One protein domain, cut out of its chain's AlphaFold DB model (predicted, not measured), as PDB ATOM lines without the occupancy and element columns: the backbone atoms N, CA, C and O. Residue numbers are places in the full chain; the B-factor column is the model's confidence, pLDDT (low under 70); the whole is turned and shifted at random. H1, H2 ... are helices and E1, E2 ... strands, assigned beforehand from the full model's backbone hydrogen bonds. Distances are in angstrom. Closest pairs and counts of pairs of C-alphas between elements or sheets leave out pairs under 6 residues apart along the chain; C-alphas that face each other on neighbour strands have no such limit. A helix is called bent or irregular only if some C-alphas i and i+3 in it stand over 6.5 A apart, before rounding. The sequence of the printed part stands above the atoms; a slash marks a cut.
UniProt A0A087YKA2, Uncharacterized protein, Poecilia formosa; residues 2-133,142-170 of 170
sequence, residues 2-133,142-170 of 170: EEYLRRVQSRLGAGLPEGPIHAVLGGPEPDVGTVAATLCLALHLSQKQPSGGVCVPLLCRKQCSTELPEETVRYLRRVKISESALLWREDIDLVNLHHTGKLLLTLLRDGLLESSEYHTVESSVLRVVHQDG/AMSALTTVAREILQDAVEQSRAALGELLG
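What this domain is: This is residues 2 to 133 and 142 to 170 of the 170 residues of an uncharacterized protein of Poecilia formosa (UniProt A0A087YKA2). A small parallel sheet of four strands has the helix H2 over one face and the short helices H4 and H5 on the other, while H1 grazes it at the E2 edge. H6 packs on H2 with residues 145 to 153 and runs on as a long arm, whose residues 157 to 170 stick out from the body; H3 is off the sheet, beside residues 32 to 35 of H2. The printed part has 161 residues, with six named helices and four named strands in the order H1 E1 H2 E2 H3 H4 E3 H5 E4 H6, of mixed class; the sheet runs E2, E1, E3, E4. The whole is compact, with a radius of gyration of the C-alphas of 16.3 A, yet elongated, spanning 57 by 36 by 33 A.

How they stand to each other: The inner strands E1, residues 21 to 25, and E3, residues 103 to 107, are parallel at 20 degrees, with N 23 and O 104 within hydrogen-bond range at 2.8 A. Edge strand E2, residues 54 to 58, is parallel to E1, with N 22 and O 54 at 2.8 A. Edge strand E4, residues 125 to 128, is parallel to E3, with N 126 and O 105 at 2.8 A. H2, residues 32 to 48, is over E2 and E1 at a height over the sheet of 8.1 A, along the strands; its closest C-alphas to E2 are those of Ser 46 and Cys 55, 5.0 A apart. E1, H2 and E2 form a strand-helix-strand unit, two parallel neighbour strands with a helix between, its crossover right-handed; E3, H5, residues 115 to 124, and E4 form another, also right-handed. H4, residues 94 to 99, is over E3 on the opposite face from H2, and H5 is on the same face as H4. H4 and H5 touch at a steep tilt of 56 degrees; their closest C-alphas, of His 98 and Val 121, are 6.0 A apart. H1, residues 2 to 13, only grazes the sheet. H6, residues 145 to 169, touches H2 with residues 145 to 153 alone, at a shallow tilt of 24 degrees, the same way; the closest C-alphas, of Ala 37 and Leu 146, are 4.4 A apart. H3, residues 70 to 78, touches residues 32 to 35 of H2 alone, the closest C-alphas being those of Val 32 and Thr 72, 4.8 A apart. Every O i to N i+4 pair is within hydrogen-bond range in H1, H3, H4 and H6, against 12 of 13 in H2 and 4 of 6 in H5, which is irregular, with C-alphas 120 and 123 7.7 A apart.

Where its parts are: H1 begins at C-alpha 2, (-59.117, 100.456, -4.127). E1, E2 and E3 have five residues each and E4 four. H2 is 24.8 A long, and H6, the longest helix, runs 36.4 A to C-alpha 169 at (-22.694, 111.295, -10.860).

The domain as a whole: The C-alphas of Cys 64 and Gly 170 are the two farthest apart, 57.7 A. Residues 134 to 141 are not printed, and C-alphas 133 and 142 are 6.4 A apart across the cut. The links E2 to H3 and H3 to H4 are long. Mean pLDDT of the printed part is 82.5; 21 residues are under 70, among them 62 to 66 and 130 to 133.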
ATOM      1  N   GLU A   2     -58.252 101.262  -5.015       88.81
ATOM      2  CA  GLU A   2     -59.117 100.456  -4.127       88.81
ATOM      3  C   GLU A   2     -58.345  99.480  -3.217       88.81
ATOM      4  O   GLU A   2     -58.619  99.396  -2.025       88.81
ATOM      5  N   GLU A   3     -57.302  98.823  -3.732       91.06
ATOM      6  CA  GLU A   3     -56.426  97.970  -2.913       91.06
ATOM      7  C   GLU A   3     -55.692  98.747  -1.803       91.06
ATOM      8  O   GLU A   3     -55.504  98.243  -0.698       91.06
ATOM      9  N   TYR A   4     -55.311  99.999  -2.074       92.19
ATOM     10  CA  TYR A   4     -54.718 100.872  -1.062       92.19
ATOM     11  C   TYR A   4     -55.735 101.199   0.038       92.19
ATOM     12  O   TYR A   4     -55.424 101.021   1.213       92.19
ATOM     13  N   LEU A   5     -56.963 101.576  -0.330       92.31
ATOM     14  CA  LEU A   5     -58.036 101.855   0.630       92.31
ATOM     15  C   LEU A   5     -58.359 100.633   1.498       92.31
ATOM     16  O   LEU A   5     -58.420 100.744   2.720       92.31
ATOM     17  N   ARG A   6     -58.462  99.445   0.894       90.69
ATOM     18  CA  ARG A   6     -58.686  98.188   1.623       90.69
ATOM     19  C   ARG A   6     -57.574  97.908   2.636       90.69
ATOM     20  O   ARG A   6     -57.849  97.513   3.767       90.69
ATOM     21  N   ARG A   7     -56.315  98.138   2.253       89.75
ATOM     22  CA  ARG A   7     -55.165  97.991   3.155       89.75
ATOM     23  C   ARG A   7     -55.239  98.964   4.330       89.75
ATOM     24  O   ARG A   7     -54.961  98.563   5.456       89.75
ATOM     25  N   VAL A   8     -55.608 100.216   4.072       90.50
ATOM     26  CA  VAL A   8     -55.786 101.240   5.110       90.50
ATOM     27  C   VAL A   8     -56.897 100.830   6.079       90.50
ATOM     28  O   VAL A   8     -56.659 100.787   7.283       90.50
ATOM     29  N   GLN A   9     -58.061 100.419   5.568       88.81
ATOM     30  CA  GLN A   9     -59.180  99.935   6.384       88.81
ATOM     31  C   GLN A   9     -58.806  98.720   7.232       88.81
ATOM     32  O   GLN A   9     -59.104  98.688   8.420       88.81
ATOM     33  N   SER A  10     -58.102  97.743   6.656       87.62
ATOM     34  CA  SER A  10     -57.640  96.572   7.404       87.62
ATOM     35  C   SER A  10     -56.715  96.952   8.558       87.62
ATOM     36  O   SER A  10     -56.761  96.305   9.600       87.62
ATOM     37  N   ARG A  11     -55.876  97.981   8.385       85.00
ATOM     38  CA  ARG A  11     -54.972  98.451   9.441       85.00
ATOM     39  C   ARG A  11     -55.680  99.262  10.515       85.00
ATOM     40  O   ARG A  11     -55.280  99.159  11.660       85.00
ATOM     41  N   LEU A  12     -56.712 100.026  10.164       82.94
ATOM     42  CA  LEU A  12     -57.551 100.741  11.133       82.94
ATOM     43  C   LEU A  12     -58.450  99.774  11.923       82.94
ATOM     44  O   LEU A  12     -58.594  99.908  13.134       82.94
ATOM     45  N   GLY A  13     -59.027  98.774  11.248       74.88
ATOM     46  CA  GLY A  13     -59.944  97.799  11.842       74.88
ATOM     47  C   GLY A  13     -59.272  96.739  12.722       74.88
ATOM     48  O   GLY A  13     -59.930  96.163  13.583       74.88
ATOM     49  N   ALA A  14     -57.969  96.497  12.551       71.75
ATOM     50  CA  ALA A  14     -57.191  95.591  13.402       71.75
ATOM     51  C   ALA A  14     -56.795  96.206  14.767       71.75
ATOM     52  O   ALA A  14     -56.109  95.553  15.551       71.75
ATOM     53  N   GLY A  15     -57.227  97.442  15.053       66.31
ATOM     54  CA  GLY A  15     -56.781  98.267  16.179       66.31
ATOM     55  C   GLY A  15     -55.917  99.437  15.702       66.31
ATOM     56  O   GLY A  15     -55.408  99.411  14.584       66.31
ATOM     57  N   LEU A  16     -55.753 100.486  16.528       64.44
ATOM     58  CA  LEU A  16     -54.895 101.621  16.164       64.44
ATOM     59  C   LEU A  16     -53.491 101.103  15.797       64.44
ATOM     60  O   LEU A  16     -52.899 100.390  16.614       64.44
ATOM     61  N   PRO A  17     -52.934 101.470  14.628       65.06
ATOM     62  CA  PRO A  17     -51.594 101.050  14.250       65.06
ATOM     63  C   PRO A  17     -50.562 101.419  15.328       65.06
ATOM     64  O   PRO A  17     -50.681 102.411  16.060       65.06
ATOM     65  N   GLU A  18     -49.530 100.584  15.437       68.44
ATOM     66  CA  GLU A  18     -48.413 100.833  16.353       68.44
ATOM     67  C   GLU A  18     -47.652 102.112  15.965       68.44
ATOM     68  O   GLU A  18     -47.185 102.831  16.846       68.44
ATOM     69  N   GLY A  19     -47.598 102.429  14.665       79.62
ATOM     70  CA  GLY A  19     -46.978 103.636  14.116       79.62
ATOM     71  C   GLY A  19     -47.918 104.844  13.961       79.62
ATOM     72  O   GLY A  19     -49.103 104.771  14.295       79.62
ATOM     73  N   PRO A  20     -47.392 105.971  13.441       86.75
ATOM     74  CA  PRO A  20     -48.157 107.201  13.268       86.75
ATOM     75  C   PRO A  20     -49.252 107.058  12.201       86.75
ATOM     76  O   PRO A  20     -49.090 106.371  11.187       86.75
ATOM     77  N   ILE A  21     -50.366 107.751  12.418       90.31
ATOM     78  CA  ILE A  21     -51.464 107.889  11.466       90.31
ATOM     79  C   ILE A  21     -51.344 109.248  10.800       90.31
ATOM     80  O   ILE A  21     -51.472 110.285  11.444       90.31
ATOM     81  N   HIS A  22     -51.136 109.233   9.489       92.88
ATOM     82  CA  HIS A  22     -51.112 110.430   8.668       92.88
ATOM     83  C   HIS A  22     -52.467 110.641   8.010       92.88
ATOM     84  O   HIS A  22     -52.746 110.073   6.957       92.88
ATOM     85  N   ALA A  23     -53.310 111.447   8.639       92.50
ATOM     86  CA  ALA A  23     -54.595 111.847   8.097       92.50
ATOM     87  C   ALA A  23     -54.410 112.916   7.010       92.50
ATOM     88  O   ALA A  23     -53.748 113.932   7.224       92.50
ATOM     89  N   VAL A  24     -55.010 112.692   5.844       93.19
ATOM     90  CA  VAL A  24     -55.086 113.663   4.747       93.19
ATOM     91  C   VAL A  24     -56.535 114.085   4.611       93.19
ATOM     92  O   VAL A  24     -57.361 113.299   4.151       93.19
ATOM     93  N   LEU A  25     -56.847 115.305   5.032       90.69
ATOM     94  CA  LEU A  25     -58.205 115.821   5.050       90.69
ATOM     95  C   LEU A  25     -58.535 116.518   3.730       90.69
ATOM     96  O   LEU A  25     -57.830 117.436   3.300       90.69
ATOM     97  N   GLY A  26     -59.607 116.054   3.095       85.19
ATOM     98  CA  GLY A  26     -60.191 116.655   1.904       85.19
ATOM     99  C   GLY A  26     -60.888 117.982   2.169       85.19
ATOM    100  O   GLY A  26     -61.048 118.409   3.304       85.19
ATOM    101  N   GLY A  27     -61.324 118.614   1.082       79.81
ATOM    102  CA  GLY A  27     -62.138 119.825   1.081       79.81
ATOM    103  C   GLY A  27     -63.460 119.700   1.863       79.81
ATOM    104  O   GLY A  27     -63.879 118.592   2.209       79.81
ATOM    105  N   PRO A  28     -64.156 120.829   2.098       75.75
ATOM    106  CA  PRO A  28     -65.408 120.851   2.861       75.75
ATOM    107  C   PRO A  28     -66.554 120.122   2.145       75.75
ATOM    108  O   PRO A  28     -67.544 119.750   2.772       75.75
ATOM    109  N   GLU A  29     -66.428 119.915   0.833       81.94
ATOM    110  CA  GLU A  29     -67.393 119.192   0.019       81.94
ATOM    111  C   GLU A  29     -66.709 118.020  -0.703       81.94
ATOM    112  O   GLU A  29     -65.633 118.194  -1.280       81.94
ATOM    113  N   PRO A  30     -67.319 116.821  -0.721       85.62
ATOM    114  CA  PRO A  30     -66.760 115.658  -1.400       85.62
ATOM    115  C   PRO A  30     -67.107 115.670  -2.901       85.62
ATOM    116  O   PRO A  30     -67.725 114.742  -3.430       85.62
ATOM    117  N   ASP A  31     -66.736 116.745  -3.599       88.44
ATOM    118  CA  ASP A  31     -66.819 116.823  -5.060       88.44
ATOM    119  C   ASP A  31     -65.770 115.913  -5.733       88.44
ATOM    120  O   ASP A  31     -64.833 115.426  -5.094       88.44
ATOM    121  N   VAL A  32     -65.912 115.670  -7.040       89.38
ATOM    122  CA  VAL A  32     -65.010 114.788  -7.804       89.38
ATOM    123  C   VAL A  32     -63.543 115.208  -7.681       89.38
ATOM    124  O   VAL A  32     -62.675 114.357  -7.484       89.38
ATOM    125  N   GLY A  33     -63.259 116.504  -7.813       87.56
ATOM    126  CA  GLY A  33     -61.905 117.046  -7.786       87.56
ATOM    127  C   GLY A  33     -61.280 116.917  -6.404       87.56
ATOM    128  O   GLY A  33     -60.143 116.464  -6.289       87.56
ATOM    129  N   THR A  34     -62.045 117.233  -5.365       88.00
ATOM    130  CA  THR A  34     -61.657 117.077  -3.967       88.00
ATOM    131  C   THR A  34     -61.397 115.612  -3.628       88.00
ATOM    132  O   THR A  34     -60.323 115.286  -3.131       88.00
ATOM    133  N   VAL A  35     -62.319 114.702  -3.953       90.62
ATOM    134  CA  VAL A  35     -62.153 113.264  -3.690       90.62
ATOM    135  C   VAL A  35     -60.926 112.714  -4.412       90.62
ATOM    136  O   VAL A  35     -60.099 112.037  -3.800       90.62
ATOM    137  N   ALA A  36     -60.765 113.029  -5.697       91.38
ATOM    138  CA  ALA A  36     -59.603 112.600  -6.465       91.38
ATOM    139  C   ALA A  36     -58.295 113.153  -5.875       91.38
ATOM    140  O   ALA A  36     -57.332 112.402  -5.722       91.38
ATOM    141  N   ALA A  37     -58.267 114.437  -5.502       90.50
ATOM    142  CA  ALA A  37     -57.106 115.085  -4.900       90.50
ATOM    143  C   ALA A  37     -56.711 114.421  -3.574       90.50
ATOM    144  O   ALA A  37     -55.551 114.041  -3.411       90.50
ATOM    145  N   THR A  38     -57.669 114.204  -2.665       92.31
ATOM    146  CA  THR A  38     -57.429 113.559  -1.363       92.31
ATOM    147  C   THR A  38     -56.868 112.158  -1.536       92.31
ATOM    148  O   THR A  38     -55.857 111.812  -0.925       92.31
ATOM    149  N   LEU A  39     -57.495 111.351  -2.395       93.06
ATOM    150  CA  LEU A  39     -57.080 109.972  -2.630       93.06
ATOM    151  C   LEU A  39     -55.678 109.896  -3.245       93.06
ATOM    152  O   LEU A  39     -54.855 109.092  -2.805       93.06
ATOM    153  N   CYS A  40     -55.394 110.728  -4.248       92.31
ATOM    154  CA  CYS A  40     -54.087 110.774  -4.899       92.31
ATOM    155  C   CYS A  40     -52.988 111.230  -3.936       92.31
ATOM    156  O   CYS A  40     -51.937 110.590  -3.873       92.31
ATOM    157  N   LEU A  41     -53.240 112.288  -3.161       90.88
ATOM    158  CA  LEU A  41     -52.272 112.811  -2.203       90.88
ATOM    159  C   LEU A  41     -51.982 111.798  -1.091       90.88
ATOM    160  O   LEU A  41     -50.820 111.513  -0.809       90.88
ATOM    161  N   ALA A  42     -53.019 111.200  -0.501       93.06
ATOM    162  CA  ALA A  42     -52.850 110.199   0.550       93.06
ATOM    163  C   ALA A  42     -52.096 108.959   0.051       93.06
ATOM    164  O   ALA A  42     -51.178 108.476   0.715       93.06
ATOM    165  N   LEU A  43     -52.413 108.479  -1.158       92.25
ATOM    166  CA  LEU A  43     -51.677 107.378  -1.772       92.25
ATOM    167  C   LEU A  43     -50.200 107.739  -1.970       92.25
ATOM    168  O   LEU A  43     -49.331 106.939  -1.628       92.25
ATOM    169  N   HIS A  44     -49.908 108.927  -2.492       90.81
ATOM    170  CA  HIS A  44     -48.537 109.377  -2.707       90.81
ATOM    171  C   HIS A  44     -47.743 109.456  -1.395       90.81
ATOM    172  O   HIS A  44     -46.644 108.912  -1.295       90.81
ATOM    173  N   LEU A  45     -48.328 110.051  -0.355       89.88
ATOM    174  CA  LEU A  45     -47.711 110.138   0.968       89.88
ATOM    175  C   LEU A  45     -47.524 108.751   1.599       89.88
ATOM    176  O   LEU A  45     -46.490 108.487   2.210       89.88
ATOM    177  N   SER A  46     -48.462 107.822   1.382       90.56
ATOM    178  CA  SER A  46     -48.344 106.440   1.869       90.56
ATOM    179  C   SER A  46     -47.116 105.705   1.326       90.56
ATOM    180  O   SER A  46     -46.564 104.855   2.017       90.56
ATOM    181  N   GLN A  47     -46.672 106.041   0.111       88.19
ATOM    182  CA  GLN A  47     -45.502 105.428  -0.525       88.19
ATOM    183  C   GLN A  47     -44.182 105.938   0.064       88.19
ATOM    184  O   GLN A  47     -43.156 105.281  -0.083       88.19
ATOM    185  N   LYS A  48     -44.212 107.097   0.730       83.00
ATOM    186  CA  LYS A  48     -43.054 107.752   1.350       83.00
ATOM    187  C   LYS A  48     -42.962 107.512   2.857       83.00
ATOM    188  O   LYS A  48     -41.957 107.861   3.469       83.00
ATOM    189  N   GLN A  49     -44.009 106.962   3.468       75.88
ATOM    190  CA  GLN A  49     -44.050 106.760   4.910       75.88
ATOM    191  C   GLN A  49     -43.102 105.639   5.374       75.88
ATOM    192  O   GLN A  49     -42.994 104.606   4.707       75.88
ATOM    193  N   PRO A  50     -42.450 105.801   6.542       67.31
ATOM    194  CA  PRO A  50     -41.607 104.767   7.130       67.31
ATOM    195  C   PRO A  50     -42.416 103.528   7.544       67.31
ATOM    196  O   PRO A  50     -43.627 103.588   7.788       67.31
ATOM    197  N   SER A  51     -41.739 102.380   7.647       67.25
ATOM    198  CA  SER A  51     -42.362 101.101   8.001       67.25
ATOM    199  C   SER A  51     -43.115 101.192   9.333       67.25
ATOM    200  O   SER A  51     -42.503 101.370  10.382       67.25
ATOM    201  N   GLY A  52     -44.443 101.051   9.281       74.75
ATOM    202  CA  GLY A  52     -45.331 101.048  10.452       74.75
ATOM    203  C   GLY A  52     -46.388 102.158  10.461       74.75
ATOM    204  O   GLY A  52     -47.436 101.961  11.074       74.75
ATOM    205  N   GLY A  53     -46.173 103.267   9.744       83.19
ATOM    206  CA  GLY A  53     -47.177 104.326   9.601       83.19
ATOM    207  C   GLY A  53     -48.310 103.963   8.632       83.19
ATOM    208  O   GLY A  53     -48.171 103.074   7.785       83.19
ATOM    209  N   VAL A  54     -49.448 104.652   8.748       90.50
ATOM    210  CA  VAL A  54     -50.578 104.527   7.810       90.50
ATOM    211  C   VAL A  54     -51.011 105.911   7.361       90.50
ATOM    212  O   VAL A  54     -51.328 106.754   8.191       90.50
ATOM    213  N   CYS A  55     -51.048 106.145   6.048       92.44
ATOM    214  CA  CYS A  55     -51.646 107.355   5.494       92.44
ATOM    215  C   CYS A  55     -53.112 107.089   5.157       92.44
ATOM    216  O   CYS A  55     -53.405 106.105   4.471       92.44
ATOM    217  N   VAL A  56     -54.008 107.944   5.642       93.06
ATOM    218  CA  VAL A  56     -55.458 107.768   5.583       93.06
ATOM    219  C   VAL A  56     -56.090 108.955   4.853       93.06
ATOM    220  O   VAL A  56     -55.984 110.078   5.348       93.06
ATOM    221  N   PRO A  57     -56.763 108.745   3.709       93.81
ATOM    222  CA  PRO A  57     -57.555 109.789   3.074       93.81
ATOM    223  C   PRO A  57     -58.874 109.952   3.831       93.81
ATOM    224  O   PRO A  57     -59.645 109.001   3.920       93.81
ATOM    225  N   LEU A  58     -59.140 111.147   4.349       92.44
ATOM    226  CA  LEU A  58     -60.375 111.486   5.047       92.44
ATOM    227  C   LEU A  58     -61.179 112.487   4.228       92.44
ATOM    228  O   LEU A  58     -60.687 113.553   3.861       92.44
ATOM    229  N   LEU A  59     -62.426 112.134   3.944       90.19
ATOM    230  CA  LEU A  59     -63.393 113.019   3.307       90.19
ATOM    231  C   LEU A  59     -64.314 113.625   4.362       90.19
ATOM    232  O   LEU A  59     -64.675 112.961   5.333       90.19
ATOM    233  N   CYS A  60     -64.730 114.867   4.152       85.19
ATOM    234  CA  CYS A  60     -65.740 115.507   4.984       85.19
ATOM    235  C   CYS A  60     -67.126 115.255   4.386       85.19
ATOM    236  O   CYS A  60     -67.326 115.401   3.174       85.19
ATOM    237  N   ARG A  61     -68.101 114.885   5.223       79.75
ATOM    238  CA  ARG A  61     -69.505 114.942   4.807       79.75
ATOM    239  C   ARG A  61     -69.958 116.391   4.761       79.75
ATOM    240  O   ARG A  61     -69.566 117.213   5.586       79.75
ATOM    241  N   LYS A  62     -70.846 116.696   3.820       69.94
ATOM    242  CA  LYS A  62     -71.529 117.987   3.814       69.94
ATOM    243  C   LYS A  62     -72.436 118.049   5.046       69.94
ATOM    244  O   LYS A  62     -73.181 117.105   5.294       69.94
ATOM    245  N   GLN A  63     -72.418 119.163   5.782       60.09
ATOM    246  CA  GLN A  63     -73.176 119.325   7.039       60.09
ATOM    247  C   GLN A  63     -74.681 118.999   6.912       60.09
ATOM    248  O   GLN A  63     -75.319 118.651   7.901       60.09
ATOM    249  N   CYS A  64     -75.243 119.057   5.698       54.50
ATOM    250  CA  CYS A  64     -76.663 118.822   5.424       54.50
ATOM    251  C   CYS A  64     -76.969 117.542   4.622       54.50
ATOM    252  O   CYS A  64     -78.131 117.320   4.287       54.50
ATOM    253  N   SER A  65     -75.977 116.718   4.263       61.81
ATOM    254  CA  SER A  65     -76.225 115.487   3.503       61.81
ATOM    255  C   SER A  65     -75.213 114.394   3.817       61.81
ATOM    256  O   SER A  65     -74.002 114.582   3.729       61.81
ATOM    257  N   THR A  66     -75.727 113.206   4.122       66.25
ATOM    258  CA  THR A  66     -74.922 111.993   4.314       66.25
ATOM    259  C   THR A  66     -74.520 111.332   2.998       66.25
ATOM    260  O   THR A  66     -73.676 110.442   2.999       66.25
ATOM    261  N   GLU A  67     -75.136 111.744   1.891       79.75
ATOM    262  CA  GLU A  67     -74.921 111.176   0.564       79.75
ATOM    263  C   GLU A  67     -73.858 111.958  -0.210       79.75
ATOM    264  O   GLU A  67     -73.751 113.185  -0.110       79.75
ATOM    265  N   LEU A  68     -73.074 111.226  -1.001       84.88
ATOM    266  CA  LEU A  68     -72.139 111.804  -1.957       84.88
ATOM    267  C   LEU A  68     -72.902 112.446  -3.126       84.88
ATOM    268  O   LEU A  68     -73.927 111.908  -3.554       84.88
ATOM    269  N   PRO A  69     -72.388 113.544  -3.710       88.56
ATOM    270  CA  PRO A  69     -72.929 114.086  -4.950       88.56
ATOM    271  C   PRO A  69     -73.006 113.011  -6.040       88.56
ATOM    272  O   PRO A  69     -72.076 112.218  -6.205       88.56
ATOM    273  N   GLU A  70     -74.087 113.002  -6.828       89.69
ATOM    274  CA  GLU A  70     -74.311 111.973  -7.856       89.69
ATOM    275  C   GLU A  70     -73.137 111.880  -8.847       89.69
ATOM    276  O   GLU A  70     -72.746 110.793  -9.280       89.69
ATOM    277  N   GLU A  71     -72.535 113.018  -9.182       90.50
ATOM    278  CA  GLU A  71     -71.364 113.080 -10.050       90.50
ATOM    279  C   GLU A  71     -70.141 112.388  -9.429       90.50
ATOM    280  O   GLU A  71     -69.482 111.589 -10.099       90.50
ATOM    281  N   THR A  72     -69.895 112.603  -8.133       90.25
ATOM    282  CA  THR A  72     -68.847 111.911  -7.370       90.25
ATOM    283  C   THR A  72     -69.094 110.408  -7.345       90.25
ATOM    284  O   THR A  72     -68.180 109.623  -7.602       90.25
ATOM    285  N   VAL A  73     -70.339 109.981  -7.134       91.62
ATOM    286  CA  VAL A  73     -70.714 108.561  -7.171       91.62
ATOM    287  C   VAL A  73     -70.451 107.952  -8.555       91.62
ATOM    288  O   VAL A  73     -69.852 106.878  -8.668       91.62
ATOM    289  N   ARG A  74     -70.852 108.632  -9.639       92.62
ATOM    290  CA  ARG A  74     -70.574 108.184 -11.017       92.62
ATOM    291  C   ARG A  74     -69.074 108.092 -11.288       92.62
ATOM    292  O   ARG A  74     -68.631 107.123 -11.911       92.62
ATOM    293  N   TYR A  75     -68.297 109.061 -10.809       92.62
ATOM    294  CA  TYR A  75     -66.840 109.042 -10.900       92.62
ATOM    295  C   TYR A  75     -66.249 107.816 -10.194       92.62
ATOM    296  O   TYR A  75     -65.524 107.053 -10.833       92.62
ATOM    297  N   LEU A  76     -66.619 107.565  -8.932       92.50
ATOM    298  CA  LEU A  76     -66.139 106.422  -8.143       92.50
ATOM    299  C   LEU A  76     -66.426 105.085  -8.830       92.50
ATOM    300  O   LEU A  76     -65.529 104.249  -8.958       92.50
ATOM    301  N   ARG A  77     -67.635 104.911  -9.384       93.12
ATOM    302  CA  ARG A  77     -67.977 103.720 -10.181       93.12
ATOM    303  C   ARG A  77     -67.077 103.571 -11.406       93.12
ATOM    304  O   ARG A  77     -66.617 102.467 -11.695       93.12
ATOM    305  N   ARG A  78     -66.794 104.667 -12.120       92.50
ATOM    306  CA  ARG A  78     -65.920 104.658 -13.306       92.50
ATOM    307  C   ARG A  78     -64.488 104.257 -12.959       92.50
ATOM    308  O   ARG A  78     -63.868 103.523 -13.727       92.50
ATOM    309  N   VAL A  79     -63.978 104.699 -11.809       91.25
ATOM    310  CA  VAL A  79     -62.638 104.332 -11.319       91.25
ATOM    311  C   VAL A  79     -62.617 103.042 -10.495       91.25
ATOM    312  O   VAL A  79     -61.560 102.672  -9.985       91.25
ATOM    313  N   LYS A  80     -63.753 102.331 -10.410       91.94
ATOM    314  CA  LYS A  80     -63.926 101.082  -9.655       91.94
ATOM    315  C   LYS A  80     -63.475 101.230  -8.200       91.94
ATOM    316  O   LYS A  80     -62.649 100.467  -7.718       91.94
ATOM    317  N   ILE A  81     -63.968 102.264  -7.531       93.00
ATOM    318  CA  ILE A  81     -63.797 102.450  -6.093       93.00
ATOM    319  C   ILE A  81     -65.172 102.318  -5.455       93.00
ATOM    320  O   ILE A  81     -66.100 103.045  -5.807       93.00
ATOM    321  N   SER A  82     -65.292 101.383  -4.521       90.44
ATOM    322  CA  SER A  82     -66.501 101.224  -3.718       90.44
ATOM    323  C   SER A  82     -66.664 102.399  -2.748       90.44
ATOM    324  O   SER A  82     -65.710 102.779  -2.075       90.44
ATOM    325  N   GLU A  83     -67.873 102.949  -2.616       88.38
ATOM    326  CA  GLU A  83     -68.156 104.032  -1.655       88.38
ATOM    327  C   GLU A  83     -67.863 103.606  -0.208       88.38
ATOM    328  O   GLU A  83     -67.358 104.392   0.584       88.38
ATOM    329  N   SER A  84     -68.075 102.327   0.116       88.06
ATOM    330  CA  SER A  84     -67.730 101.734   1.414       88.06
ATOM    331  C   SER A  84     -66.224 101.654   1.687       88.06
ATOM    332  O   SER A  84     -65.827 101.363   2.812       88.06
ATOM    333  N   ALA A  85     -65.379 101.839   0.666       88.00
ATOM    334  CA  ALA A  85     -63.928 101.904   0.822       88.00
ATOM    335  C   ALA A  85     -63.450 103.314   1.213       88.00
ATOM    336  O   ALA A  85     -62.290 103.483   1.589       88.00
ATOM    337  N   LEU A  86     -64.319 104.325   1.094       89.62
ATOM    338  CA  LEU A  86     -64.018 105.687   1.516       89.62
ATOM    339  C   LEU A  86     -64.069 105.791   3.036       89.62
ATOM    340  O   LEU A  86     -64.842 105.100   3.698       89.62
ATOM    341  N   LEU A  87     -63.226 106.668   3.570       90.38
ATOM    342  CA  LEU A  87     -63.143 106.955   4.991       90.38
ATOM    343  C   LEU A  87     -63.565 108.396   5.221       90.38
ATOM    344  O   LEU A  87     -63.127 109.310   4.512       90.38
ATOM    345  N   TRP A  88     -64.435 108.577   6.203       89.44
ATOM    346  CA  TRP A  88     -64.953 109.878   6.573       89.44
ATOM    347  C   TRP A  88     -64.177 110.423   7.759       89.44
ATOM    348  O   TRP A  88     -63.707 109.671   8.612       89.44
ATOM    349  N   ARG A  89     -64.052 111.746   7.833       87.12
ATOM    350  CA  ARG A  89     -63.439 112.413   8.983       87.12
ATOM    351  C   ARG A  89     -64.146 112.028  10.285       87.12
ATOM    352  O   ARG A  89     -63.483 111.850  11.295       87.12
ATOM    353  N   GLU A  90     -65.456 111.808  10.247       84.31
ATOM    354  CA  GLU A  90     -66.240 111.375  11.409       84.31
ATOM    355  C   GLU A  90     -65.921 109.942  11.874       84.31
ATOM    356  O   GLU A  90     -66.224 109.597  13.013       84.31
ATOM    357  N   ASP A  91     -65.306 109.112  11.025       84.31
ATOM    358  CA  ASP A  91     -64.936 107.737  11.381       84.31
ATOM    359  C   ASP A  91     -63.647 107.683  12.225       84.31
ATOM    360  O   ASP A  91     -63.304 106.629  12.766       84.31
ATOM    361  N   ILE A  92     -62.909 108.800  12.333       85.50
ATOM    362  CA  ILE A  92     -61.630 108.883  13.043       85.50
ATOM    363  C   ILE A  92     -61.634 110.039  14.044       85.50
ATOM    364  O   ILE A  92     -61.782 111.204  13.688       85.50
ATOM    365  N   ASP A  93     -61.348 109.720  15.303       87.56
ATOM    366  CA  ASP A  93     -61.142 110.722  16.347       87.56
ATOM    367  C   ASP A  93     -59.736 111.342  16.238       87.56
ATOM    368  O   ASP A  93     -58.753 110.840  16.797       87.56
ATOM    369  N   LEU A  94     -59.641 112.439  15.477       87.56
ATOM    370  CA  LEU A  94     -58.403 113.203  15.300       87.56
ATOM    371  C   LEU A  94     -57.872 113.741  16.631       87.56
ATOM    372  O   LEU A  94     -56.663 113.739  16.857       87.56
ATOM    373  N   VAL A  95     -58.758 114.155  17.535       87.25
ATOM    374  CA  VAL A  95     -58.372 114.713  18.833       87.25
ATOM    375  C   VAL A  95     -57.709 113.639  19.691       87.25
ATOM    376  O   VAL A  95     -56.643 113.875  20.256       87.25
ATOM    377  N   ASN A  96     -58.270 112.436  19.761       87.75
ATOM    378  CA  ASN A  96     -57.656 111.329  20.493       87.75
ATOM    379  C   ASN A  96     -56.315 110.892  19.869       87.75
ATOM    380  O   ASN A  96     -55.327 110.657  20.573       87.75
ATOM    381  N   LEU A  97     -56.224 110.848  18.535       87.12
ATOM    382  CA  LEU A  97     -54.955 110.570  17.850       87.12
ATOM    383  C   LEU A  97     -53.888 111.633  18.124       87.12
ATOM    384  O   LEU A  97     -52.706 111.301  18.258       87.12
ATOM    385  N   HIS A  98     -54.297 112.895  18.232       88.06
ATOM    386  CA  HIS A  98     -53.417 113.987  18.613       88.06
ATOM    387  C   HIS A  98     -52.896 113.806  20.047       88.06
ATOM    388  O   HIS A  98     -51.685 113.780  20.260       88.06
ATOM    389  N   HIS A  99     -53.786 113.563  21.015       87.25
ATOM    390  CA  HIS A  99     -53.411 113.353  22.420       87.25
ATOM    391  C   HIS A  99     -52.497 112.140  22.638       87.25
ATOM    392  O   HIS A  99     -51.671 112.137  23.548       87.25
ATOM    393  N   THR A 100     -52.618 111.109  21.801       85.88
ATOM    394  CA  THR A 100     -51.732 109.932  21.841       85.88
ATOM    395  C   THR A 100     -50.391 110.150  21.131       85.88
ATOM    396  O   THR A 100     -49.563 109.241  21.113       85.88
ATOM    397  N   GLY A 101     -50.156 111.334  20.551       83.44
ATOM    398  CA  GLY A 101     -48.924 111.680  19.837       83.44
ATOM    399  C   GLY A 101     -48.738 110.920  18.522       83.44
ATOM    400  O   GLY A 101     -47.630 110.859  17.993       83.44
ATOM    401  N   LYS A 102     -49.806 110.303  18.002       86.06
ATOM    402  CA  LYS A 102     -49.769 109.467  16.796       86.06
ATOM    403  C   LYS A 102     -50.297 110.178  15.555       86.06
ATOM    404  O   LYS A 102     -50.184 109.615  14.469       86.06
ATOM    405  N   LEU A 103     -50.881 111.370  15.688       90.12
ATOM    406  CA  LEU A 103     -51.460 112.099  14.562       90.12
ATOM    407  C   LEU A 103     -50.415 112.916  13.800       90.12
ATOM    408  O   LEU A 103     -49.758 113.793  14.359       90.12
ATOM    409  N   LEU A 104     -50.378 112.689  12.492       90.56
ATOM    410  CA  LEU A 104     -49.825 113.593  11.494       90.56
ATOM    411  C   LEU A 104     -50.982 114.052  10.603       90.56
ATOM    412  O   LEU A 104     -51.784 113.227  10.167       90.56
ATOM    413  N   LEU A 105     -51.089 115.345  10.322       90.00
ATOM    414  CA  LEU A 105     -52.233 115.902   9.607       90.00
ATOM    415  C   LEU A 105     -51.783 116.692   8.375       90.00
ATOM    416  O   LEU A 105     -50.839 117.479   8.411       90.00
ATOM    417  N   THR A 106     -52.455 116.462   7.254       90.50
ATOM    418  CA  THR A 106     -52.298 117.232   6.019       90.50
ATOM    419  C   THR A 106     -53.655 117.710   5.555       90.50
ATOM    420  O   THR A 106     -54.565 116.906   5.383       90.50
ATOM    421  N   LEU A 107     -53.781 119.013   5.347       88.06
ATOM    422  CA  LEU A 107     -55.031 119.649   4.953       88.06
ATOM    423  C   LEU A 107     -54.957 120.036   3.477       88.06
ATOM    424  O   LEU A 107     -53.992 120.670   3.063       88.06
ATOM    425  N   LEU A 108     -55.959 119.672   2.672       83.75
ATOM    426  CA  LEU A 108     -56.020 120.084   1.260       83.75
ATOM    427  C   LEU A 108     -56.469 121.531   1.045       83.75
ATOM    428  O   LEU A 108     -56.400 122.038  -0.073       83.75
ATOM    429  N   ARG A 109     -56.991 122.163   2.093       76.00
ATOM    430  CA  ARG A 109     -57.396 123.563   2.127       76.00
ATOM    431  C   ARG A 109     -57.369 124.036   3.578       76.00
ATOM    432  O   ARG A 109     -57.462 123.226   4.496       76.00
ATOM    433  N   ASP A 110     -57.264 125.340   3.772       68.56
ATOM    434  CA  ASP A 110     -57.512 125.958   5.070       68.56
ATOM    435  C   ASP A 110     -59.015 125.946   5.437       68.56
ATOM    436  O   ASP A 110     -59.881 125.822   4.566       68.56
ATOM    437  N   GLY A 111     -59.330 126.066   6.727       68.75
ATOM    438  CA  GLY A 111     -60.705 126.179   7.229       68.75
ATOM    439  C   GLY A 111     -61.542 124.895   7.159       68.75
ATOM    440  O   GLY A 111     -62.766 124.964   7.101       68.75
ATOM    441  N   LEU A 112     -60.902 123.721   7.133       72.38
ATOM    442  CA  LEU A 112     -61.590 122.419   7.106       72.38
ATOM    443  C   LEU A 112     -62.019 121.911   8.483       72.38
ATOM    444  O   LEU A 112     -62.889 121.047   8.576       72.38
ATOM    445  N   LEU A 113     -61.376 122.413   9.532       76.81
ATOM    446  CA  LEU A 113     -61.665 122.074  10.916       76.81
ATOM    447  C   LEU A 113     -62.330 123.272  11.589       76.81
ATOM    448  O   LEU A 113     -61.981 124.422  11.316       76.81
ATOM    449  N   GLU A 114     -63.260 122.995  12.500       77.94
ATOM    450  CA  GLU A 114     -63.819 124.016  13.388       77.94
ATOM    451  C   GLU A 114     -62.690 124.641  14.219       77.94
ATOM    452  O   GLU A 114     -61.751 123.948  14.612       77.94
ATOM    453  N   SER A 115     -62.770 125.937  14.533       75.94
ATOM    454  CA  SER A 115     -61.658 126.662  15.170       75.94
ATOM    455  C   SER A 115     -61.176 126.016  16.478       75.94
ATOM    456  O   SER A 115     -59.979 125.973  16.744       75.94
ATOM    457  N   SER A 116     -62.088 125.465  17.285       76.88
ATOM    458  CA  SER A 116     -61.754 124.771  18.538       76.88
ATOM    459  C   SER A 116     -61.009 123.450  18.317       76.88
ATOM    460  O   SER A 116     -60.070 123.132  19.049       76.88
ATOM    461  N   GLU A 117     -61.407 122.686  17.303       80.69
ATOM    462  CA  GLU A 117     -60.750 121.435  16.934       80.69
ATOM    463  C   GLU A 117     -59.393 121.715  16.293       80.69
ATOM    464  O   GLU A 117     -58.402 121.104  16.692       80.69
ATOM    465  N   TYR A 118     -59.330 122.689  15.379       81.88
ATOM    466  CA  TYR A 118     -58.090 123.129  14.747       81.88
ATOM    467  C   TYR A 118     -57.045 123.504  15.797       81.88
ATOM    468  O   TYR A 118     -55.957 122.944  15.781       81.88
ATOM    469  N   HIS A 119     -57.393 124.350  16.774       82.62
ATOM    470  CA  HIS A 119     -56.475 124.721  17.858       82.62
ATOM    471  C   HIS A 119     -55.978 123.531  18.682       82.62
ATOM    472  O   HIS A 119     -54.882 123.580  19.235       82.62
ATOM    473  N   THR A 120     -56.765 122.459  18.769       85.44
ATOM    474  CA  THR A 120     -56.360 121.250  19.492       85.44
ATOM    475  C   THR A 120     -55.356 120.432  18.686       85.44
ATOM    476  O   THR A 120     -54.410 119.908  19.258       85.44
ATOM    477  N   VAL A 121     -55.533 120.320  17.365       85.94
ATOM    478  CA  VAL A 121     -54.704 119.457  16.502       85.94
ATOM    479  C   VAL A 121     -53.647 120.214  15.692       85.94
ATOM    480  O   VAL A 121     -52.914 119.594  14.924       85.94
ATOM    481  N   GLU A 122     -53.536 121.533  15.864       84.50
ATOM    482  CA  GLU A 122     -52.650 122.424  15.101       84.50
ATOM    483  C   GLU A 122     -51.192 121.950  15.123       84.50
ATOM    484  O   GLU A 122     -50.532 121.910  14.090       84.50
ATOM    485  N   SER A 123     -50.704 121.485  16.276       85.19
ATOM    486  CA  SER A 123     -49.326 120.991  16.405       85.19
ATOM    487  C   SER A 123     -49.063 119.649  15.698       85.19
ATOM    488  O   SER A 123     -47.908 119.272  15.514       85.19
ATOM    489  N   SER A 124     -50.112 118.951  15.253       87.06
ATOM    490  CA  SER A 124     -50.021 117.767  14.387       87.06
ATOM    491  C   SER A 124     -50.122 118.101  12.894       87.06
ATOM    492  O   SER A 124     -49.914 117.207  12.067       87.06
ATOM    493  N   VAL A 125     -50.443 119.346  12.518       85.56
ATOM    494  CA  VAL A 125     -50.514 119.772  11.113       85.56
ATOM    495  C   VAL A 125     -49.102 119.851  10.542       85.56
ATOM    496  O   VAL A 125     -48.326 120.745  10.857       85.56
ATOM    497  N   LEU A 126     -48.771 118.905   9.666       83.50
ATOM    498  CA  LEU A 126     -47.496 118.888   8.953       83.50
ATOM    499  C   LEU A 126     -47.484 119.856   7.774       83.50
ATOM    500  O   LEU A 126     -46.448 120.437   7.461       83.50
ATOM    501  N   ARG A 127     -48.612 119.958   7.062       81.81
ATOM    502  CA  ARG A 127     -48.716 120.790   5.861       81.81
ATOM    503  C   ARG A 127     -50.159 121.126   5.510       81.81
ATOM    504  O   ARG A 127     -51.067 120.319   5.720       81.81
ATOM    505  N   VAL A 128     -50.322 122.280   4.877       78.56
ATOM    506  CA  VAL A 128     -51.555 122.709   4.216       78.56
ATOM    507  C   VAL A 128     -51.242 122.880   2.733       78.56
ATOM    508  O   VAL A 128     -50.306 123.588   2.368       78.56
ATOM    509  N   VAL A 129     -51.985 122.192   1.870       77.56
ATOM    510  CA  VAL A 129     -51.894 122.360   0.418       77.56
ATOM    511  C   VAL A 129     -52.728 123.584   0.073       77.56
ATOM    512  O   VAL A 129     -53.954 123.534   0.042       77.56
ATOM    513  N   HIS A 130     -52.068 124.718  -0.127       66.94
ATOM    514  CA  HIS A 130     -52.763 125.938  -0.509       66.94
ATOM    515  C   HIS A 130     -53.177 125.842  -1.980       66.94
ATOM    516  O   HIS A 130     -52.350 125.656  -2.873       66.94
ATOM    517  N   GLN A 131     -54.476 125.972  -2.245       59.03
ATOM    518  CA  GLN A 131     -54.939 126.322  -3.582       59.03
ATOM    519  C   GLN A 131     -54.571 127.783  -3.790       59.03
ATOM    520  O   GLN A 131     -55.177 128.657  -3.176       59.03
ATOM    521  N   ASP A 132     -53.525 128.030  -4.574       49.50
ATOM    522  CA  ASP A 132     -53.068 129.382  -4.858       49.50
ATOM    523  C   ASP A 132     -54.216 130.145  -5.535       49.50
ATOM    524  O   ASP A 132     -54.651 129.813  -6.638       49.50
ATOM    525  N   GLY A 133     -54.802 131.076  -4.791       46.47
ATOM    526  CA  GLY A 133     -56.027 131.784  -5.150       46.47
ATOM    527  C   GLY A 133     -55.981 133.242  -4.719       46.47
ATOM    528  O   GLY A 133     -57.029 133.851  -4.526       46.47
ATOM    529  N   ALA A 142     -58.493 129.526 -11.484       46.94
ATOM    530  CA  ALA A 142     -58.658 128.797 -10.223       46.94
ATOM    531  C   ALA A 142     -58.161 127.349 -10.398       46.94
ATOM    532  O   ALA A 142     -58.858 126.488 -10.939       46.94
ATOM    533  N   MET A 143     -56.936 127.065  -9.955       56.00
ATOM    534  CA  MET A 143     -56.378 125.715  -9.993       56.00
ATOM    535  C   MET A 143     -57.190 124.807  -9.066       56.00
ATOM    536  O   MET A 143     -57.194 124.966  -7.845       56.00
ATOM    537  N   SER A 144     -57.896 123.839  -9.655       68.88
ATOM    538  CA  SER A 144     -58.599 122.795  -8.903       68.88
ATOM    539  C   SER A 144     -57.645 122.105  -7.919       68.88
ATOM    540  O   SER A 144     -56.454 121.964  -8.202       68.88
ATOM    541  N   ALA A 145     -58.167 121.625  -6.781       71.94
ATOM    542  CA  ALA A 145     -57.393 120.898  -5.760       71.94
ATOM    543  C   ALA A 145     -56.558 119.778  -6.390       71.94
ATOM    544  O   ALA A 145     -55.401 119.560  -6.036       71.94
ATOM    545  N   LEU A 146     -57.141 119.115  -7.390       78.75
ATOM    546  CA  LEU A 146     -56.497 118.050  -8.134       78.75
ATOM    547  C   LEU A 146     -55.272 118.535  -8.914       78.75
ATOM    548  O   LEU A 146     -54.259 117.841  -8.937       78.75
ATOM    549  N   THR A 147     -55.336 119.711  -9.535       80.06
ATOM    550  CA  THR A 147     -54.225 120.255 -10.321       80.06
ATOM    551  C   THR A 147     -53.071 120.698  -9.423       80.06
ATOM    552  O   THR A 147     -51.912 120.483  -9.777       80.06
ATOM    553  N   THR A 148     -53.365 121.250  -8.241       81.56
ATOM    554  CA  THR A 148     -52.343 121.565  -7.230       81.56
ATOM    555  C   THR A 148     -51.661 120.296  -6.728       81.56
ATOM    556  O   THR A 148     -50.440 120.195  -6.801       81.56
ATOM    557  N   VAL A 149     -52.434 119.282  -6.325       81.31
ATOM    558  CA  VAL A 149     -51.880 117.988  -5.889       81.31
ATOM    559  C   VAL A 149     -51.057 117.328  -6.995       81.31
ATOM    560  O   VAL A 149     -49.968 116.823  -6.737       81.31
ATOM    561  N   ALA A 150     -51.539 117.343  -8.241       82.12
ATOM    562  CA  ALA A 150     -50.804 116.780  -9.369       82.12
ATOM    563  C   ALA A 150     -49.464 117.496  -9.589       82.12
ATOM    564  O   ALA A 150     -48.452 116.837  -9.821       82.12
ATOM    565  N   ARG A 151     -49.442 118.830  -9.483       84.06
ATOM    566  CA  ARG A 151     -48.214 119.624  -9.585       84.06
ATOM    567  C   ARG A 151     -47.211 119.241  -8.501       84.06
ATOM    568  O   ARG A 151     -46.057 119.007  -8.841       84.06
ATOM    569  N   GLU A 152     -47.645 119.143  -7.246       83.44
ATOM    570  CA  GLU A 152     -46.767 118.756  -6.135       83.44
ATOM    571  C   GLU A 152     -46.166 117.368  -6.348       83.44
ATOM    572  O   GLU A 152     -44.954 117.201  -6.282       83.44
ATOM    573  N   ILE A 153     -46.996 116.378  -6.693       84.00
ATOM    574  CA  ILE A 153     -46.525 115.009  -6.939       84.00
ATOM    575  C   ILE A 153     -45.479 114.984  -8.064       84.00
ATOM    576  O   ILE A 153     -44.484 114.262  -7.974       84.00
ATOM    577  N   LEU A 154     -45.692 115.764  -9.129       83.50
ATOM    578  CA  LEU A 154     -44.742 115.863 -10.237       83.50
ATOM    579  C   LEU A 154     -43.441 116.560  -9.824       83.50
ATOM    580  O   LEU A 154     -42.369 116.102 -10.214       83.50
ATOM    581  N   GLN A 155     -43.515 117.638  -9.043       84.12
ATOM    582  CA  GLN A 155     -42.336 118.342  -8.530       84.12
ATOM    583  C   GLN A 155     -41.505 117.437  -7.619       84.12
ATOM    584  O   GLN A 155     -40.307 117.281  -7.849       84.12
ATOM    585  N   ASP A 156     -42.153 116.740  -6.688       82.94
ATOM    586  CA  ASP A 156     -41.512 115.767  -5.808       82.94
ATOM    587  C   ASP A 156     -40.802 114.658  -6.603       82.94
ATOM    588  O   ASP A 156     -39.677 114.272  -6.284       82.94
ATOM    589  N   ALA A 157     -41.433 114.139  -7.662       81.75
ATOM    590  CA  ALA A 157     -40.829 113.114  -8.517       81.75
ATOM    591  C   ALA A 157     -39.584 113.634  -9.263       81.75
ATOM    592  O   ALA A 157     -38.600 112.906  -9.436       81.75
ATOM    593  N   VAL A 158     -39.605 114.901  -9.687       80.94
ATOM    594  CA  VAL A 158     -38.451 115.563 -10.308       80.94
ATOM    595  C   VAL A 158     -37.313 115.718  -9.299       80.94
ATOM    596  O   VAL A 158     -36.169 115.410  -9.633       80.94
ATOM    597  N   GLU A 159     -37.598 116.140  -8.068       83.88
ATOM    598  CA  GLU A 159     -36.585 116.284  -7.015       83.88
ATOM    599  C   GLU A 159     -35.940 114.946  -6.645       83.88
ATOM    600  O   GLU A 159     -34.713 114.852  -6.595       83.88
ATOM    601  N   GLN A 160     -36.742 113.889  -6.495       79.38
ATOM    602  CA  GLN A 160     -36.238 112.533  -6.259       79.38
ATOM    603  C   GLN A 160     -35.322 112.054  -7.389       79.38
ATOM    604  O   GLN A 160     -34.258 111.491  -7.135       79.38
ATOM    605  N   SER A 161     -35.702 112.326  -8.640       77.31
ATOM    606  CA  SER A 161     -34.882 111.977  -9.806       77.31
ATOM    607  C   SER A 161     -33.554 112.740  -9.812       77.31
ATOM    608  O   SER A 161     -32.509 112.163 -10.112       77.31
ATOM    609  N   ARG A 162     -33.564 114.030  -9.451       80.94
ATOM    610  CA  ARG A 162     -32.346 114.850  -9.352       80.94
ATOM    611  C   ARG A 162     -31.423 114.373  -8.236       80.94
ATOM    612  O   ARG A 162     -30.219 114.324  -8.462       80.94
ATOM    613  N   ALA A 163     -31.967 114.007  -7.077       77.94
ATOM    614  CA  ALA A 163     -31.189 113.469  -5.963       77.94
ATOM    615  C   ALA A 163     -30.491 112.156  -6.350       77.94
ATOM    616  O   ALA A 163     -29.276 112.049  -6.215       77.94
ATOM    617  N   ALA A 164     -31.232 111.211  -6.941       77.44
ATOM    618  CA  ALA A 164     -30.676 109.934  -7.389       77.44
ATOM    619  C   ALA A 164     -29.585 110.101  -8.465       77.44
ATOM    620  O   ALA A 164     -28.564 109.419  -8.428       77.44
ATOM    621  N   LEU A 165     -29.770 111.025  -9.417       78.31
ATOM    622  CA  LEU A 165     -28.741 111.340 -10.415       78.31
ATOM    623  C   LEU A 165     -27.525 112.039  -9.796       78.31
ATOM    624  O   LEU A 165     -26.406 111.794 -10.235       78.31
ATOM    625  N   GLY A 166     -27.730 112.890  -8.789       77.62
ATOM    626  CA  GLY A 166     -26.651 113.539  -8.046       77.62
ATOM    627  C   GLY A 166     -25.770 112.539  -7.296       77.62
ATOM    628  O   GLY A 166     -24.554 112.672  -7.340       77.62
ATOM    629  N   GLU A 167     -26.364 111.515  -6.678       78.88
ATOM    630  CA  GLU A 167     -25.625 110.428  -6.015       78.88
ATOM    631  C   GLU A 167     -24.890 109.505  -6.999       78.88
ATOM    632  O   GLU A 167     -23.865 108.933  -6.651       78.88
ATOM    633  N   LEU A 168     -25.401 109.340  -8.224       73.69
ATOM    634  CA  LEU A 168     -24.782 108.481  -9.241       73.69
ATOM    635  C   LEU A 168     -23.615 109.164  -9.977       73.69
ATOM    636  O   LEU A 168     -22.737 108.484 -10.508       73.69
ATOM    637  N   LEU A 169     -23.649 110.494 -10.083       71.25
ATOM    638  CA  LEU A 169     -22.694 111.295 -10.860       71.25
ATOM    639  C   LEU A 169     -21.661 112.043  -9.994       71.25
ATOM    640  O   LEU A 169     -20.792 112.709 -10.561       71.25
ATOM    641  N   GLY A 170     -21.771 111.961  -8.666       54.16
ATOM    642  CA  GLY A 170     -20.817 112.502  -7.686       54.16
ATOM    643  C   GLY A 170     -19.948 111.418  -7.066       54.16
ATOM    644  O   GLY A 170     -18.793 111.748  -6.721       54.16
TER     645      GLY A 170